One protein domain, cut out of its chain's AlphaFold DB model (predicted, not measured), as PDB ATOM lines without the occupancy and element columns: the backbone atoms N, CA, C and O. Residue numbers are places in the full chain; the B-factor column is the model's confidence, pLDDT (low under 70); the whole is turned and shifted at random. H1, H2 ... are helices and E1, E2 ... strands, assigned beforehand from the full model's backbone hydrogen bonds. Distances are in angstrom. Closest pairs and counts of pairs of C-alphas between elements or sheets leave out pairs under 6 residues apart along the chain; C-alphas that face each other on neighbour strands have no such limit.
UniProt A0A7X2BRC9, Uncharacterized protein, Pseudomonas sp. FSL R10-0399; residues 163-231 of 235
ATOM      1  N   GLN A 163     -40.825 -39.690  25.838       90.06
ATOM      2  CA  GLN A 163     -40.305 -40.298  24.613       90.06
ATOM      3  C   GLN A 163     -41.327 -40.277  23.477       90.06
ATOM      4  O   GLN A 163     -40.934 -40.052  22.334       90.06
ATOM      5  N   ASP A 164     -42.613 -40.465  23.781       90.00
ATOM      6  CA  ASP A 164     -43.682 -40.333  22.789       90.00
ATOM      7  C   ASP A 164     -43.729 -38.900  22.230       90.00
ATOM      8  O   ASP A 164     -43.753 -38.705  21.018       90.00
ATOM      9  N   LEU A 165     -43.648 -37.889  23.104       91.50
ATOM     10  CA  LEU A 165     -43.629 -36.477  22.702       91.50
ATOM     11  C   LEU A 165     -42.388 -36.134  21.872       91.50
ATOM     12  O   LEU A 165     -42.487 -35.461  20.850       91.50
ATOM     13  N   LEU A 166     -41.216 -36.627  22.277       91.88
ATOM     14  CA  LEU A 166     -39.984 -36.470  21.505       91.88
ATOM     15  C   LEU A 166     -40.093 -37.135  20.130       91.88
ATOM     16  O   LEU A 166     -39.606 -36.580  19.148       91.88
ATOM     17  N   HIS A 167     -40.712 -38.311  20.038       90.94
ATOM     18  CA  HIS A 167     -40.945 -38.971  18.759       90.94
ATOM     19  C   HIS A 167     -41.850 -38.118  17.864       90.94
ATOM     20  O   HIS A 167     -41.448 -37.763  16.756       90.94
ATOM     21  N   ALA A 168     -43.009 -37.698  18.374       90.00
ATOM     22  CA  ALA A 168     -43.949 -36.859  17.640       90.00
ATOM     23  C   ALA A 168     -43.295 -35.549  17.158       90.00
ATOM     24  O   ALA A 168     -43.425 -35.189  15.991       90.00
ATOM     25  N   LEU A 169     -42.501 -34.876  17.996       91.81
ATOM     26  CA  LEU A 169     -41.771 -33.658  17.612       91.81
ATOM     27  C   LEU A 169     -40.694 -33.893  16.546       91.81
ATOM     28  O   LEU A 169     -40.388 -32.993  15.773       91.81
ATOM     29  N   ASN A 170     -40.100 -35.080  16.481       89.62
ATOM     30  CA  ASN A 170     -39.066 -35.365  15.487       89.62
ATOM     31  C   ASN A 170     -39.638 -35.811  14.135       89.62
ATOM     32  O   ASN A 170     -38.975 -35.623  13.114       89.62
ATOM     33  N   PHE A 171     -40.836 -36.404  14.113       87.19
ATOM     34  CA  PHE A 171     -41.334 -37.115  12.930       87.19
ATOM     35  C   PHE A 171     -42.720 -36.683  12.446       87.19
ATOM     36  O   PHE A 171     -42.981 -36.775  11.248       87.19
ATOM     37  N   GLU A 172     -43.588 -36.197  13.329       85.12
ATOM     38  CA  GLU A 172     -45.007 -35.969  13.019       85.12
ATOM     39  C   GLU A 172     -45.364 -34.481  13.045       85.12
ATOM     40  O   GLU A 172     -45.923 -33.957  12.084       85.12
ATOM     41  N   SER A 173     -44.968 -33.778  14.109       86.81
ATOM     42  CA  SER A 173     -45.281 -32.364  14.347       86.81
ATOM     43  C   SER A 173     -44.044 -31.545  14.751       86.81
ATOM     44  O   SER A 173     -43.964 -31.060  15.883       86.81
ATOM     45  N   PRO A 174     -43.075 -31.308  13.840       85.19
ATOM     46  CA  PRO A 174     -41.830 -30.600  14.171       85.19
ATOM     47  C   PRO A 174     -42.002 -29.149  14.620       85.19
ATOM     48  O   PRO A 174     -41.119 -28.580  15.255       85.19
ATOM     49  N   SER A 175     -43.141 -28.535  14.300       87.31
ATOM     50  CA  SER A 175     -43.493 -27.186  14.747       87.31
ATOM     51  C   SER A 175     -43.949 -27.109  16.207       87.31
ATOM     52  O   SER A 175     -44.174 -26.007  16.704       87.31
ATOM     53  N   GLY A 176     -44.098 -28.247  16.886       91.25
ATOM     54  CA  GLY A 176     -44.672 -28.338  18.223       91.25
ATOM     55  C   GLY A 176     -46.086 -28.913  18.226       91.25
ATOM     56  O   GLY A 176     -46.763 -28.942  17.198       91.25
ATOM     57  N   ILE A 177     -46.512 -29.352  19.409       91.88
ATOM     58  CA  ILE A 177     -47.800 -30.005  19.663       91.88
ATOM     59  C   ILE A 177     -48.620 -29.099  20.580       91.88
ATOM     60  O   ILE A 177     -48.106 -28.597  21.583       91.88
ATOM     61  N   TYR A 178     -49.881 -28.845  20.242       91.06
ATOM     62  CA  TYR A 178     -50.707 -27.923  21.019       91.06
ATOM     63  C   TYR A 178     -51.234 -28.591  22.291       91.06
ATOM     64  O   TYR A 178     -51.851 -29.650  22.252       91.06
ATOM     65  N   GLY A 179     -51.019 -27.938  23.431       89.25
ATOM     66  CA  GLY A 179     -51.654 -28.303  24.691       89.25
ATOM     67  C   GLY A 179     -53.040 -27.670  24.813       89.25
ATOM     68  O   GLY A 179     -53.242 -26.500  24.477       89.25
ATOM     69  N   ASN A 180     -53.994 -28.423  25.351       85.56
ATOM     70  CA  ASN A 180     -55.314 -27.920  25.704       85.56
ATOM     71  C   ASN A 180     -55.211 -27.007  26.928       85.56
ATOM     72  O   ASN A 180     -54.992 -27.466  28.045       85.56
ATOM     73  N   SER A 181     -55.399 -25.706  26.723       82.69
ATOM     74  CA  SER A 181     -55.520 -24.735  27.809       82.69
ATOM     75  C   SER A 181     -56.987 -24.411  28.074       82.69
ATOM     76  O   SER A 181     -57.739 -24.110  27.145       82.69
ATOM     77  N   LYS A 182     -57.399 -24.374  29.349       79.62
ATOM     78  CA  LYS A 182     -58.729 -23.859  29.723       79.62
ATOM     79  C   LYS A 182     -58.850 -22.347  29.532       79.62
ATOM     80  O   LYS A 182     -59.954 -21.817  29.409       79.62
ATOM     81  N   LYS A 183     -57.727 -21.626  29.497       81.62
ATOM     82  CA  LYS A 183     -57.696 -20.190  29.208       81.62
ATOM     83  C   LYS A 183     -57.670 -20.008  27.694       81.62
ATOM     84  O   LYS A 183     -56.620 -20.167  27.086       81.62
ATOM     85  N   HIS A 184     -58.799 -19.617  27.101       69.12
ATOM     86  CA  HIS A 184     -58.948 -19.445  25.644       69.12
ATOM     87  C   HIS A 184     -57.913 -18.518  24.978       69.12
ATOM     88  O   HIS A 184     -57.691 -18.618  23.777       69.12
ATOM     89  N   SER A 185     -57.299 -17.598  25.727       77.75
ATOM     90  CA  SER A 185     -56.249 -16.702  25.223       77.75
ATOM     91  C   SER A 185     -54.837 -17.279  25.323       77.75
ATOM     92  O   SER A 185     -53.901 -16.681  24.799       77.75
ATOM     93  N   GLU A 186     -54.666 -18.380  26.047       85.94
ATOM     94  CA  GLU A 186     -53.372 -19.001  26.281       85.94
ATOM     95  C   GLU A 186     -53.107 -20.073  25.233       85.94
ATOM     96  O   GLU A 186     -53.956 -20.921  24.966       85.94
ATOM     97  N   ILE A 187     -51.899 -20.045  24.679       88.12
ATOM     98  CA  ILE A 187     -51.424 -21.076  23.764       88.12
ATOM     99  C   ILE A 187     -50.271 -21.777  24.462       88.12
ATOM    100  O   ILE A 187     -49.209 -21.182  24.664       88.12
ATOM    101  N   LEU A 188     -50.509 -23.039  24.807       93.25
ATOM    102  CA  LEU A 188     -49.492 -23.954  25.298       93.25
ATOM    103  C   LEU A 188     -48.980 -24.766  24.116       93.25
ATOM    104  O   LEU A 188     -49.769 -25.366  23.383       93.25
ATOM    105  N   LEU A 189     -47.669 -24.764  23.920       94.50
ATOM    106  CA  LEU A 189     -47.008 -25.509  22.859       94.50
ATOM    107  C   LEU A 189     -45.949 -26.409  23.482       94.50
ATOM    108  O   LEU A 189     -45.013 -25.924  24.107       94.50
ATOM    109  N   ILE A 190     -46.075 -27.715  23.297       95.06
ATOM    110  CA  ILE A 190     -45.025 -28.668  23.646       95.06
ATOM    111  C   ILE A 190     -44.027 -28.678  22.493       95.06
ATOM    112  O   ILE A 190     -44.410 -28.872  21.340       95.06
ATOM    113  N   THR A 191     -42.762 -28.393  22.783       95.50
ATOM    114  CA  THR A 191     -41.714 -28.222  21.768       95.50
ATOM    115  C   THR A 191     -40.327 -28.515  22.347       95.50
ATOM    116  O   THR A 191     -40.204 -28.940  23.496       95.50
ATOM    117  N   LEU A 192     -39.281 -28.319  21.546       94.75
ATOM    118  CA  LEU A 192     -37.893 -28.400  21.984       94.75
ATOM    119  C   LEU A 192     -37.332 -26.994  22.228       94.75
ATOM    120  O   LEU A 192     -37.514 -26.099  21.402       94.75
ATOM    121  N   SER A 193     -36.613 -26.812  23.335       93.00
ATOM    122  CA  SER A 193     -35.837 -25.598  23.599       93.00
ATOM    123  C   SER A 193     -34.670 -25.457  22.614       93.00
ATOM    124  O   SER A 193     -34.336 -26.387  21.873       93.00
ATOM    125  N   SER A 194     -33.962 -24.323  22.650       89.69
ATOM    126  CA  SER A 194     -32.741 -24.140  21.846       89.69
ATOM    127  C   SER A 194     -31.632 -25.154  22.159       89.69
ATOM    128  O   SER A 194     -30.739 -25.354  21.339       89.69
ATOM    129  N   GLU A 195     -31.680 -25.789  23.331       90.62
ATOM    130  CA  GLU A 195     -30.748 -26.841  23.755       90.62
ATOM    131  C   GLU A 195     -31.257 -28.259  23.430       90.62
ATOM    132  O   GLU A 195     -30.599 -29.245  23.759       90.62
ATOM    133  N   GLY A 196     -32.420 -28.380  22.779       89.31
ATOM    134  CA  GLY A 196     -33.025 -29.662  22.410       89.31
ATOM    135  C   GLY A 196     -33.755 -30.369  23.556       89.31
ATOM    136  O   GLY A 196     -34.021 -31.565  23.454       89.31
ATOM    137  N   GLN A 197     -34.069 -29.666  24.647       92.75
ATOM    138  CA  GLN A 197     -34.829 -30.226  25.768       92.75
ATOM    139  C   GLN A 197     -36.331 -30.098  25.521       92.75
ATOM    140  O   GLN A 197     -36.781 -29.072  25.018       92.75
ATOM    141  N   LEU A 198     -37.108 -31.112  25.905       95.69
ATOM    142  CA  LEU A 198     -38.568 -31.054  25.845       95.69
ATOM    143  C   LEU A 198     -39.091 -29.997  26.828       95.69
ATOM    144  O   LEU A 198     -38.791 -30.058  28.022       95.69
ATOM    145  N   VAL A 199     -39.876 -29.043  26.330       96.44
ATOM    146  CA  VAL A 199     -40.441 -27.940  27.113       96.44
ATOM    147  C   VAL A 199     -41.917 -27.715  26.791       96.44
ATOM    148  O   VAL A 199     -42.365 -27.939  25.666       96.44
ATOM    149  N   VAL A 200     -42.664 -27.200  27.767       96.00
ATOM    150  CA  VAL A 200     -43.915 -26.473  27.522       96.00
ATOM    151  C   VAL A 200     -43.570 -25.003  27.341       96.00
ATOM    152  O   VAL A 200     -43.098 -24.346  28.269       96.00
ATOM    153  N   TYR A 201     -43.816 -24.490  26.143       95.25
ATOM    154  CA  TYR A 201     -43.758 -23.075  25.825       95.25
ATOM    155  C   TYR A 201     -45.125 -22.431  26.044       95.25
ATOM    156  O   TYR A 201     -46.131 -22.852  25.465       95.25
ATOM    157  N   LYS A 202     -45.153 -21.372  26.851       93.69
ATOM    158  CA  LYS A 202     -46.352 -20.586  27.137       93.69
ATOM    159  C   LYS A 202     -46.282 -19.257  26.402       93.69
ATOM    160  O   LYS A 202     -45.419 -18.418  26.660       93.69
ATOM    161  N   ARG A 203     -47.187 -19.043  25.447       90.00
ATOM    162  CA  ARG A 203     -47.096 -17.885  24.547       90.00
ATOM    163  C   ARG A 203     -47.353 -16.554  25.254       90.00
ATOM    164  O   ARG A 203     -46.793 -15.545  24.822       90.00
ATOM    165  N   SER A 204     -48.183 -16.528  26.300       89.56
ATOM    166  CA  SER A 204     -48.564 -15.282  26.980       89.56
ATOM    167  C   SER A 204     -47.373 -14.520  27.562       89.56
ATOM    168  O   SER A 204     -47.319 -13.294  27.477       89.56
ATOM    169  N   ASP A 205     -46.429 -15.244  28.160       91.56
ATOM    170  CA  ASP A 205     -45.269 -14.702  28.871       91.56
ATOM    171  C   ASP A 205     -43.934 -15.161  28.268       91.56
ATOM    172  O   ASP A 205     -42.877 -14.708  28.706       91.56
ATOM    173  N   LYS A 206     -43.988 -15.985  27.212       91.75
ATOM    174  CA  LYS A 206     -42.837 -16.567  26.515       91.75
ATOM    175  C   LYS A 206     -41.951 -17.405  27.439       91.75
ATOM    176  O   LYS A 206     -40.746 -17.485  27.207       91.75
ATOM    177  N   SER A 207     -42.534 -17.982  28.486       93.69
ATOM    178  CA  SER A 207     -41.823 -18.891  29.375       93.69
ATOM    179  C   SER A 207     -41.671 -20.269  28.736       93.69
ATOM    180  O   SER A 207     -42.530 -20.733  27.983       93.69
ATOM    181  N   GLU A 208     -40.552 -20.915  29.048       95.69
ATOM    182  CA  GLU A 208     -40.280 -22.309  28.722       95.69
ATOM    183  C   GLU A 208     -40.129 -23.071  30.033       95.69
ATOM    184  O   GLU A 208     -39.332 -22.689  30.893       95.69
ATOM    185  N   THR A 209     -40.907 -24.137  30.195       95.38
ATOM    186  CA  THR A 209     -40.816 -25.017  31.363       95.38
ATOM    187  C   THR A 209     -40.366 -26.403  30.916       95.38
ATOM    188  O   THR A 209     -41.071 -27.011  30.109       95.38
ATOM    189  N   PRO A 210     -39.222 -26.917  31.407       95.19
ATOM    190  CA  PRO A 210     -38.775 -28.275  31.113       95.19
ATOM    191  C   PRO A 210     -39.813 -29.325  31.501       95.19
ATOM    192  O   PRO A 210     -40.439 -29.222  32.554       95.19
ATOM    193  N   VAL A 211     -39.967 -30.343  30.657       93.88
ATOM    194  CA  VAL A 211     -40.890 -31.460  30.878       93.88
ATOM    195  C   VAL A 211     -40.119 -32.674  31.381       93.88
ATOM    196  O   VAL A 211     -39.287 -33.232  30.664       93.88
ATOM    197  N   GLY A 212     -40.432 -33.095  32.602       89.19
ATOM    198  CA  GLY A 212     -39.999 -34.354  33.210       89.19
ATOM    199  C   GLY A 212     -41.173 -35.237  33.640       89.19
ATOM    200  O   GLY A 212     -42.338 -34.892  33.427       89.19
ATOM    201  N   ASP A 213     -40.865 -36.377  34.264       88.62
ATOM    202  CA  ASP A 213     -41.851 -37.367  34.727       88.62
ATOM    203  C   ASP A 213     -42.875 -36.770  35.710       88.62
ATOM    204  O   ASP A 213     -44.023 -37.203  35.760       88.62
ATOM    205  N   GLU A 214     -42.496 -35.735  36.463       90.56
ATOM    206  CA  GLU A 214     -43.372 -35.012  37.390       90.56
ATOM    207  C   GLU A 214     -44.535 -34.274  36.712       90.56
ATOM    208  O   GLU A 214     -45.509 -33.918  37.377       90.56
ATOM    209  N   HIS A 215     -44.449 -34.060  35.399       94.31
ATOM    210  CA  HIS A 215     -45.508 -33.456  34.596       94.31
ATOM    211  C   HIS A 215     -46.499 -34.493  34.061       94.31
ATOM    212  O   HIS A 215     -47.354 -34.145  33.253       94.31
ATOM    213  N   PHE A 216     -46.413 -35.752  34.489       94.25
ATOM    214  CA  PHE A 216     -47.360 -36.797  34.121       94.25
ATOM    215  C   PHE A 216     -48.090 -37.303  35.359       94.25
ATOM    216  O   PHE A 216     -47.482 -37.625  36.381       94.25
ATOM    217  N   ASP A 217     -49.418 -37.364  35.287       93.06
ATOM    218  CA  ASP A 217     -50.208 -37.909  36.385       93.06
ATOM    219  C   ASP A 217     -50.212 -39.447  36.397       93.06
ATOM    220  O   ASP A 217     -49.630 -40.121  35.546       93.06
ATOM    221  N   LYS A 218     -50.913 -40.033  37.373       90.31
ATOM    222  CA  LYS A 218     -51.017 -41.493  37.533       90.31
ATOM    223  C   LYS A 218     -51.678 -42.218  36.346       90.31
ATOM    224  O   LYS A 218     -51.588 -43.440  36.279       90.31
ATOM    225  N   HIS A 219     -52.368 -41.491  35.468       89.69
ATOM    226  CA  HIS A 219     -52.988 -42.014  34.250       89.69
ATOM    227  C   HIS A 219     -52.074 -41.832  33.028       89.69
ATOM    228  O   HIS A 219     -52.402 -42.285  31.935       89.69
ATOM    229  N   GLY A 220     -50.907 -41.205  33.207       90.69
ATOM    230  CA  GLY A 220     -50.003 -40.876  32.117       90.69
ATOM    231  C   GLY A 220     -50.537 -39.739  31.264       90.69
ATOM    232  O   GLY A 220     -50.383 -39.780  30.049       90.69
ATOM    233  N   ARG A 221     -51.211 -38.759  31.869       92.25
ATOM    234  CA  ARG A 221     -51.671 -37.537  31.199       92.25
ATOM    235  C   ARG A 221     -50.719 -36.408  31.522       92.25
ATOM    236  O   ARG A 221     -50.285 -36.290  32.666       92.25
ATOM    237  N   MET A 222     -50.425 -35.563  30.540       93.94
ATOM    238  CA  MET A 222     -49.543 -34.427  30.771       93.94
ATOM    239  C   MET A 222     -50.295 -33.337  31.534       93.94
ATOM    240  O   MET A 222     -51.332 -32.850  31.074       93.94
ATOM    241  N   VAL A 223     -49.753 -32.948  32.682       93.44
ATOM    242  CA  VAL A 223     -50.276 -31.921  33.574       93.44
ATOM    243  C   VAL A 223     -49.327 -30.733  33.595       93.44
ATOM    244  O   VAL A 223     -48.127 -30.872  33.821       93.44
ATOM    245  N   PHE A 224     -49.882 -29.543  33.409       92.69
ATOM    246  CA  PHE A 224     -49.152 -28.287  33.491       92.69
ATOM    247  C   PHE A 224     -49.972 -27.270  34.282       92.69
ATOM    248  O   PHE A 224     -51.173 -27.138  34.069       92.69
ATOM    249  N   GLU A 225     -49.343 -26.591  35.247       90.25
ATOM    250  CA  GLU A 225     -50.018 -25.653  36.167       90.25
ATOM    251  C   GLU A 225     -51.267 -26.249  36.870       90.25
ATOM    252  O   GLU A 225     -52.206 -25.534  37.214       90.25
ATOM    253  N   GLY A 226     -51.273 -27.566  37.116       88.06
ATOM    254  CA  GLY A 226     -52.385 -28.277  37.758       88.06
ATOM    255  C   GLY A 226     -53.544 -28.648  36.825       88.06
ATOM    256  O   GLY A 226     -54.556 -29.163  37.297       88.06
ATOM    257  N   GLU A 227     -53.410 -28.422  35.517       89.75
ATOM    258  CA  GLU A 227     -54.407 -28.785  34.507       89.75
ATOM    259  C   GLU A 227     -53.877 -29.877  33.576       89.75
ATOM    260  O   GLU A 227     -52.712 -29.851  33.187       89.75
ATOM    261  N   VAL A 228     -54.733 -30.828  33.188       90.81
ATOM    262  CA  VAL A 228     -54.407 -31.787  32.123       90.81
ATOM    263  C   VAL A 228     -54.408 -31.043  30.792       90.81
ATOM    264  O   VAL A 228     -55.461 -30.601  30.333       90.81
ATOM    265  N   ILE A 229     -53.235 -30.927  30.174       91.56
ATOM    266  CA  ILE A 229     -53.055 -30.228  28.897       91.56
ATOM    267  C   ILE A 229     -52.947 -31.188  27.716       91.56
ATOM    268  O   ILE A 229     -53.179 -30.783  26.579       91.56
ATOM    269  N   MET A 230     -52.629 -32.461  27.954       90.94
ATOM    270  CA  MET A 230     -52.523 -33.453  26.888       90.94
ATOM    271  C   MET A 230     -52.872 -34.855  27.370       90.94
ATOM    272  O   MET A 230     -52.533 -35.261  28.482       90.94
ATOM    273  N   HIS A 231     -53.522 -35.601  26.484       89.50
ATOM    274  CA  HIS A 231     -53.830 -37.012  26.637       89.50
ATOM    275  C   HIS A 231     -53.514 -37.710  25.320       89.50
ATOM    276  O   HIS A 231     -53.775 -37.139  24.265       89.50
TER     277      HIS A 231
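AT A GLANCE: This is residues 163 to 231 of the 235 residues of an uncharacterized protein of Pseudomonas sp. FSL R10-0399 (UniProt A0A7X2BRC9). A small, twisted sheet of four antiparallel strands, E1 to E4, makes a wall; the two-strand hairpin of E5 and E6 lies partly over one face of it, with E6 meeting the edge strand E1, and the helix H1 only grazes the sheet, mostly near the end of E2. The contacts of the hairpin and the helix with the sheet are few, and a long link swings from E4 to E5. The printed part has 69 residues, with one named helix followed by six named strands; the sheets run E1 E2 E3 E4 and E5 E6, both antiparallel, the class is mixed, and under half of the residues are in named elements. The whole is compact, with a radius of gyration of the C-alphas of 11.3 A, and rounded, with spans of 29 by 28 by 19 A.

IN THESE COORDINATES: Find C-alpha 163 at (-40.305, -40.298, 24.613); from there H1 runs through residues 163 to 171, 12.2 A from first to last C-alpha. Next comes the short strand E1, residues 177 to 179. Look for E2 at residues 188 to 192, 12.9 A long, beginning with C-alpha 188 at (-49.492, -23.954, 25.298). E3, residues 198 to 202, is 13.1 A long, and E4, residues 207 to 210, is 10.0 A long. Further on, E5 holds residues 222 to 224 and E6 residues 227 to 230, ending with C-alpha 230 at (-52.523, -33.453, 26.888).

HOW THE PARTS SIT: Start with the larger sheet, a meander, each strand the antiparallel neighbour of the one before, with E1 and E4 as edge strands. From edge to edge its strands' lines turn by 77 degrees. In the hairpin of E1 and E2, N 177 and O 190 are 2.9 A apart, within hydrogen-bond range. For the hairpin of E2 and E3, look at N 201 and O 189, 2.8 A apart, and for that of E3 and E4 at N 200 and O 209, also 2.8 A apart, both within range. H1 is on this sheet but only grazes it, with its residues 163 to 170; its closest C-alphas to E2 are those of Leu 169 and Thr 191, 6.8 A apart. Every O i to N i+4 pair of H1 is within hydrogen-bond range. Now turn to the hairpin of E5 and E6, where N 224 and O 227 are within range at 2.9 A. The closest C-alphas of E1 and E6, those of Gly 179 and Ile 229, are 4.8 A apart. E3 and E5 are only just apart, their closest C-alphas at 8.1 A, and H1 is apart from both E5 and E6.

THE WHOLE: The two C-alphas farthest apart, those of Ser 194 and His 219, are 29.7 A from each other. The printed part has no cut. The link from E4 to E5, 11 residues, is long. The mean pLDDT of the printed part is 90.4, and only residue 184 is under 70.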